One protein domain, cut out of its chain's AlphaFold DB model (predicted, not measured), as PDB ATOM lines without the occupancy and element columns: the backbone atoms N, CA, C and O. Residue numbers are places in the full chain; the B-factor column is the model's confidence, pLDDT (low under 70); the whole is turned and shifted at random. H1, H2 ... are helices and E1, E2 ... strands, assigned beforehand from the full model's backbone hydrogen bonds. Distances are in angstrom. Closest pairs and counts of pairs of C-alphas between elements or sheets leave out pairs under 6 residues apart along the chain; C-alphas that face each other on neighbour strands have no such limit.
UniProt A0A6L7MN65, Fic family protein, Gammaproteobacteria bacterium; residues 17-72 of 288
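This is residues 17 to 72 of the 288 residues of the protein "Fic family protein" of Gammaproteobacteria bacterium (UniProt A0A6L7MN65). With little regular structure, this is a small antiparallel sheet of three short strands, E1 - E2 - E3, grazed by one short helix, H1, while an unnamed tail, residues 57 to 72, runs back to pair beside E3. The 56 printed residues include 20 in named elements, in the order E1, E2, E3, H1, class mixed; the strands form a meander, each the antiparallel neighbour of the one before. The whole is compact, radius of gyration of the C-alphas 11.0 A, spanning 27 by 23 by 18 A.

E2, residues 26 to 30, forms hairpins with E1, residues 17 to 19 (N 17 to O 28, 3.1 A), and E3, residues 36 to 39 (N 38 to O 29, 2.8 A), both within hydrogen-bond range. Residues 36 to 37 pair parallel with 66 to 67. H1, residues 49 to 56, only grazes the sheet; its closest C-alphas to E1 are Ala 56 and Tyr 17, 5.6 A. Every O i to N i+4 pair in H1 is within hydrogen-bond range.

E1 (6.5 A) begins at C-alpha 17 (184.795, 151.962, 151.168). E2 measures 12.8 A, E3 10.5 A. H1 (10.3 A) ends at C-alpha 56 (189.480, 153.346, 153.803).

The farthest C-alphas, Gly 22 and Ser 33, are 28.2 A apart. The printed part has no cut. Confidence is under 70 in 18 residues, among them 56 to 64.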
ATOM      1  N   TYR A  17     184.432 151.003 152.207       69.38
ATOM      2  CA  TYR A  17     184.795 151.962 151.168       69.38
ATOM      3  C   TYR A  17     184.061 153.289 151.362       69.38
ATOM      4  O   TYR A  17     183.050 153.395 152.065       69.38
ATOM      5  N   ARG A  18     184.616 154.346 150.769       72.81
ATOM      6  CA  ARG A  18     183.990 155.666 150.754       72.81
ATOM      7  C   ARG A  18     183.398 155.908 149.373       72.81
ATOM      8  O   ARG A  18     184.128 155.910 148.388       72.81
ATOM      9  N   ALA A  19     182.094 156.148 149.321       74.19
ATOM     10  CA  ALA A  19     181.394 156.517 148.097       74.19
ATOM     11  C   ALA A  19     181.043 158.011 148.113       74.19
ATOM     12  O   ALA A  19     180.614 158.543 149.140       74.19
ATOM     13  N   GLY A  20     181.193 158.686 146.972       71.19
ATOM     14  CA  GLY A  20     180.895 160.115 146.821       71.19
ATOM     15  C   GLY A  20     182.043 161.052 147.226       71.19
ATOM     16  O   GLY A  20     183.136 160.619 147.582       71.19
ATOM     17  N   SER A  21     181.805 162.365 147.149       62.91
ATOM     18  CA  SER A  21     182.816 163.404 147.396       62.91
ATOM     19  C   SER A  21     182.328 164.501 148.356       62.91
ATOM     20  O   SER A  21     181.132 164.773 148.501       62.91
ATOM     21  N   GLY A  22     183.275 165.141 149.052       66.88
ATOM     22  CA  GLY A  22     183.003 166.261 149.959       66.88
ATOM     23  C   GLY A  22     182.089 165.894 151.137       66.88
ATOM     24  O   GLY A  22     182.207 164.824 151.728       66.88
ATOM     25  N   ARG A  23     181.156 166.789 151.494       58.56
ATOM     26  CA  ARG A  23     180.210 166.597 152.617       58.56
ATOM     27  C   ARG A  23     179.174 165.484 152.392       58.56
ATOM     28  O   ARG A  23     178.465 165.143 153.329       58.56
ATOM     29  N   ARG A  24     179.071 164.943 151.172       60.72
ATOM     30  CA  ARG A  24     178.135 163.860 150.817       60.72
ATOM     31  C   ARG A  24     178.796 162.480 150.816       60.72
ATOM     32  O   ARG A  24     178.144 161.510 150.454       60.72
ATOM     33  N   ALA A  25     180.075 162.394 151.186       68.62
ATOM     34  CA  ALA A  25     180.783 161.126 151.226       68.62
ATOM     35  C   ALA A  25     180.214 160.212 152.327       68.62
ATOM     36  O   ALA A  25     180.273 160.531 153.523       68.62
ATOM     37  N   ALA A  26     179.671 159.070 151.916       73.12
ATOM     38  CA  ALA A  26     179.186 158.032 152.814       73.12
ATOM     39  C   ALA A  26     180.301 157.019 153.096       73.12
ATOM     40  O   ALA A  26     181.133 156.730 152.235       73.12
ATOM     41  N   GLU A  27     180.329 156.508 154.325       76.44
ATOM     42  CA  GLU A  27     181.189 155.390 154.707       76.44
ATOM     43  C   GLU A  27     180.315 154.145 154.689       76.44
ATOM     44  O   GLU A  27     179.348 154.063 155.448       76.44
ATOM     45  N   HIS A  28     180.623 153.250 153.760       76.69
ATOM     46  CA  HIS A  28     179.953 151.972 153.597       76.69
ATOM     47  C   HIS A  28     180.779 150.931 154.322       76.69
ATOM     48  O   HIS A  28     181.987 150.888 154.118       76.69
ATOM     49  N   TYR A  29     180.135 150.129 155.150       77.00
ATOM     50  CA  TYR A  29     180.739 149.048 155.910       77.00
ATOM     51  C   TYR A  29     180.104 147.753 155.452       77.00
ATOM     52  O   TYR A  29     178.899 147.731 155.218       77.00
ATOM     53  N   GLN A  30     180.880 146.697 155.311       71.44
ATOM     54  CA  GLN A  30     180.353 145.449 154.795       71.44
ATOM     55  C   GLN A  30     179.286 144.821 155.706       71.44
ATOM     56  O   GLN A  30     179.468 144.740 156.914       71.44
ATOM     57  N   GLY A  31     178.182 144.377 155.107       66.38
ATOM     58  CA  GLY A  31     177.120 143.599 155.742       66.38
ATOM     59  C   GLY A  31     177.410 142.093 155.771       66.38
ATOM     60  O   GLY A  31     178.522 141.649 155.517       66.38
ATOM     61  N   ALA A  32     176.397 141.290 156.097       68.19
ATOM     62  CA  ALA A  32     176.574 139.852 156.323       68.19
ATOM     63  C   ALA A  32     176.910 139.063 155.048       68.19
ATOM     64  O   ALA A  32     177.572 138.031 155.122       68.19
ATOM     65  N   SER A  33     176.475 139.552 153.884       71.50
ATOM     66  CA  SER A  33     176.706 138.897 152.596       71.50
ATOM     67  C   SER A  33     177.746 139.657 151.764       71.50
ATOM     68  O   SER A  33     177.823 140.888 151.841       71.50
ATOM     69  N   PRO A  34     178.516 138.974 150.898       69.94
ATOM     70  CA  PRO A  34     179.348 139.645 149.903       69.94
ATOM     71  C   PRO A  34     178.524 140.619 149.047       69.94
ATOM     72  O   PRO A  34     177.512 140.233 148.467       69.94
ATOM     73  N   GLY A  35     178.961 141.878 148.957       71.25
ATOM     74  CA  GLY A  35     178.257 142.927 148.207       71.25
ATOM     75  C   GLY A  35     177.196 143.701 149.000       71.25
ATOM     76  O   GLY A  35     176.768 144.759 148.532       71.25
ATOM     77  N   ASP A  36     176.820 143.241 150.198       77.06
ATOM     78  CA  ASP A  36     175.971 144.001 151.116       77.06
ATOM     79  C   ASP A  36     176.808 145.002 151.910       77.06
ATOM     80  O   ASP A  36     177.908 144.700 152.372       77.06
ATOM     81  N   PHE A  37     176.261 146.197 152.117       80.44
ATOM     82  CA  PHE A  37     176.896 147.270 152.870       80.44
ATOM     83  C   PHE A  37     175.889 148.017 153.729       80.44
ATOM     84  O   PHE A  37     174.808 148.337 153.262       80.44
ATOM     85  N   TYR A  38     176.236 148.416 154.943       81.06
ATOM     86  CA  TYR A  38     175.452 149.374 155.721       81.06
ATOM     87  C   TYR A  38     176.197 150.703 155.848       81.06
ATOM     88  O   TYR A  38     177.412 150.793 155.669       81.06
ATOM     89  N   VAL A  39     175.458 151.767 156.158       81.31
ATOM     90  CA  VAL A  39     176.019 153.106 156.370       81.31
ATOM     91  C   VAL A  39     175.779 153.521 157.811       81.31
ATOM     92  O   VAL A  39     174.658 153.457 158.310       81.31
ATOM     93  N   VAL A  40     176.832 154.005 158.466       77.38
ATOM     94  CA  VAL A  40     176.726 154.611 159.796       77.38
ATOM     95  C   VAL A  40     176.545 156.128 159.642       77.38
ATOM     96  O   VAL A  40     177.406 156.789 159.034       77.38
ATOM     97  N   PRO A  41     175.452 156.713 160.179       76.62
ATOM     98  CA  PRO A  41     175.232 158.156 160.153       76.62
ATOM     99  C   PRO A  41     176.420 158.912 160.743       76.62
ATOM    100  O   PRO A  41     176.995 158.486 161.740       76.62
ATOM    101  N   THR A  42     176.770 160.069 160.174       78.44
ATOM    102  CA  THR A  42     177.935 160.858 160.618       78.44
ATOM    103  C   THR A  42     177.915 161.165 162.119       78.44
ATOM    104  O   THR A  42     178.966 161.135 162.747       78.44
ATOM    105  N   SER A  43     176.734 161.400 162.700       78.31
ATOM    106  CA  SER A  43     176.546 161.654 164.137       78.31
ATOM    107  C   SER A  43     176.810 160.444 165.035       78.31
ATOM    108  O   SER A  43     176.997 160.616 166.233       78.31
ATOM    109  N   GLN A  44     176.812 159.233 164.478       77.56
ATOM    110  CA  GLN A  44     177.028 157.983 165.207       77.56
ATOM    111  C   GLN A  44     178.414 157.390 164.942       77.56
ATOM    112  O   GLN A  44     178.787 156.414 165.583       77.56
ATOM    113  N   ARG A  45     179.206 157.956 164.020       79.69
ATOM    114  CA  ARG A  45     180.546 157.439 163.707       79.69
ATOM    115  C   ARG A  45     181.458 157.563 164.924       79.69
ATOM    116  O   ARG A  45     181.718 158.659 165.408       79.69
ATOM    117  N   LYS A  46     181.987 156.425 165.371       82.56
ATOM    118  CA  LYS A  46     182.866 156.340 166.546       82.56
ATOM    119  C   LYS A  46     184.360 156.389 166.217       82.56
ATOM    120  O   LYS A  46     185.172 156.665 167.093       82.56
ATOM    121  N   LEU A  47     184.746 156.125 164.967       79.69
ATOM    122  CA  LEU A  47     186.152 156.164 164.561       79.69
ATOM    123  C   LEU A  47     186.615 157.601 164.316       79.69
ATOM    124  O   LEU A  47     185.974 158.355 163.582       79.69
ATOM    125  N   ALA A  48     187.779 157.951 164.866       82.06
ATOM    126  CA  ALA A  48     188.459 159.193 164.525       82.06
ATOM    127  C   ALA A  48     188.740 159.255 163.016       82.06
ATOM    128  O   ALA A  48     189.091 158.245 162.401       82.06
ATOM    129  N   LYS A  49     188.641 160.453 162.423       78.94
ATOM    130  CA  LYS A  49     188.797 160.656 160.973       78.94
ATOM    131  C   LYS A  49     190.101 160.067 160.421       78.94
ATOM    132  O   LYS A  49     190.077 159.431 159.377       78.94
ATOM    133  N   SER A  50     191.219 160.239 161.126       80.94
ATOM    134  CA  SER A  50     192.525 159.704 160.718       80.94
ATOM    135  C   SER A  50     192.521 158.179 160.598       80.94
ATOM    136  O   SER A  50     192.958 157.650 159.579       80.94
ATOM    137  N   ARG A  51     191.974 157.479 161.599       76.25
ATOM    138  CA  ARG A  51     191.830 156.017 161.590       76.25
ATOM    139  C   ARG A  51     190.860 155.567 160.503       76.25
ATOM    140  O   ARG A  51     191.125 154.617 159.778       76.25
ATOM    141  N   ALA A  52     189.760 156.293 160.352       74.19
ATOM    142  CA  ALA A  52     188.795 156.098 159.283       74.19
ATOM    143  C   ALA A  52     189.436 156.188 157.881       74.19
ATOM    144  O   ALA A  52     189.215 155.318 157.039       74.19
ATOM    145  N   ASP A  53     190.258 157.211 157.642       75.69
ATOM    146  CA  ASP A  53     190.962 157.433 156.376       75.69
ATOM    147  C   ASP A  53     192.118 156.432 156.162       75.69
ATOM    148  O   ASP A  53     192.427 156.066 155.030       75.69
ATOM    149  N   GLU A  54     192.779 155.971 157.227       75.69
ATOM    150  CA  GLU A  54     193.758 154.877 157.167       75.69
ATOM    151  C   GLU A  54     193.118 153.572 156.685       75.69
ATOM    152  O   GLU A  54     193.627 152.963 155.745       75.69
ATOM    153  N   LEU A  55     191.988 153.188 157.283       70.75
ATOM    154  CA  LEU A  55     191.261 151.971 156.924       70.75
ATOM    155  C   LEU A  55     190.710 152.051 155.493       70.75
ATOM    156  O   LEU A  55     190.913 151.135 154.702       70.75
ATOM    157  N   ALA A  56     190.088 153.176 155.124       68.38
ATOM    158  CA  ALA A  56     189.480 153.346 153.803       68.38
ATOM    159  C   ALA A  56     190.496 153.340 152.645       68.38
ATOM    160  O   ALA A  56     190.148 152.948 151.538       68.38
ATOM    161  N   ARG A  57     191.751 153.757 152.875       69.69
ATOM    162  CA  ARG A  57     192.802 153.753 151.837       69.69
ATOM    163  C   ARG A  57     193.197 152.357 151.355       69.69
ATOM    164  O   ARG A  57     193.866 152.257 150.334       69.69
ATOM    165  N   ARG A  58     192.852 151.314 152.107       62.16
ATOM    166  CA  ARG A  58     193.288 149.937 151.846       62.16
ATOM    167  C   ARG A  58     192.184 149.038 151.292       62.16
ATOM    168  O   ARG A  58     192.495 147.919 150.914       62.16
ATOM    169  N   ALA A  59     190.936 149.500 151.257       62.53
ATOM    170  CA  ALA A  59     189.806 148.710 150.778       62.53
ATOM    171  C   ALA A  59     189.584 148.899 149.273       62.53
ATOM    172  O   ALA A  59     189.607 150.032 148.777       62.53
ATOM    173  N   ALA A  60     189.304 147.811 148.552       63.44
ATOM    174  CA  ALA A  60     188.808 147.909 147.188       63.44
ATOM    175  C   ALA A  60     187.373 148.461 147.183       63.44
ATOM    176  O   ALA A  60     186.568 148.193 148.076       63.44
ATOM    177  N   THR A  61     187.037 149.259 146.166       67.00
ATOM    178  CA  THR A  61     185.650 149.693 145.958       67.00
ATOM    179  C   THR A  61     184.908 148.613 145.166       67.00
ATOM    180  O   THR A  61     185.333 148.309 144.048       67.00
ATOM    181  N   PRO A  62     183.822 148.034 145.699       68.94
ATOM    182  CA  PRO A  62     183.057 146.992 145.015       68.94
ATOM    183  C   PRO A  62     182.373 147.528 143.748       68.94
ATOM    184  O   PRO A  62     181.950 148.683 143.696       68.94
ATOM    185  N   GLN A  63     182.220 146.670 142.732       68.25
ATOM    186  CA  GLN A  63     181.532 147.021 141.479       68.25
ATOM    187  C   GLN A  63     180.000 147.074 141.631       68.25
ATOM    188  O   GLN A  63     179.346 147.873 140.964       68.25
ATOM    189  N   SER A  64     179.428 146.255 142.519       68.12
ATOM    190  CA  SER A  64     177.990 146.191 142.802       68.12
ATOM    191  C   SER A  64     177.754 146.163 144.313       68.12
ATOM    192  O   SER A  64     177.901 145.117 144.941       68.12
ATOM    193  N   ALA A  65     177.419 147.314 144.896       73.75
ATOM    194  CA  ALA A  65     177.123 147.437 146.321       73.75
ATOM    195  C   ALA A  65     175.625 147.635 146.558       73.75
ATOM    196  O   ALA A  65     175.010 148.528 145.968       73.75
ATOM    197  N   VAL A  66     175.059 146.840 147.461       81.44
ATOM    198  CA  VAL A  66     173.685 146.983 147.949       81.44
ATOM    199  C   VAL A  66     173.729 147.588 149.346       81.44
ATOM    200  O   VAL A  66     174.473 147.117 150.200       81.44
ATOM    201  N   VAL A  67     172.943 148.642 149.596       84.25
ATOM    202  CA  VAL A  67     172.856 149.235 150.938       84.25
ATOM    203  C   VAL A  67     171.760 148.542 151.752       84.25
ATOM    204  O   VAL A  67     170.582 148.663 151.425       84.25
ATOM    205  N   VAL A  68     172.155 147.851 152.819       84.69
ATOM    206  CA  VAL A  68     171.298 147.154 153.785       84.69
ATOM    207  C   VAL A  68     171.193 147.921 155.110       84.69
ATOM    208  O   VAL A  68     171.899 148.906 155.351       84.69
ATOM    209  N   ALA A  69     170.282 147.481 155.982       86.44
ATOM    210  CA  ALA A  69     170.137 148.036 157.325       86.44
ATOM    211  C   ALA A  69     171.395 147.791 158.178       86.44
ATOM    212  O   ALA A  69     172.094 146.795 158.005       86.44
ATOM    213  N   ASN A  70     171.667 148.699 159.120       86.31
ATOM    214  CA  ASN A  70     172.763 148.541 160.073       86.31
ATOM    215  C   ASN A  70     172.525 147.284 160.945       86.31
ATOM    216  O   ASN A  70     171.496 147.235 161.620       86.31
ATOM    217  N   PRO A  71     173.443 146.299 160.945       86.81
ATOM    218  CA  PRO A  71     173.264 145.033 161.657       86.81
ATOM    219  C   PRO A  71     173.599 145.112 163.157       86.81
ATOM    220  O   PRO A  71     173.388 144.139 163.877       86.81
ATOM    221  N   TRP A  72     174.145 146.230 163.641       89.19
ATOM    222  CA  TRP A  72     174.642 146.354 165.011       89.19
ATOM    223  C   TRP A  72     173.581 146.851 165.993       89.19
ATOM    224  O   TRP A  72     172.978 147.911 165.803       89.19
TER     225      TRP A  72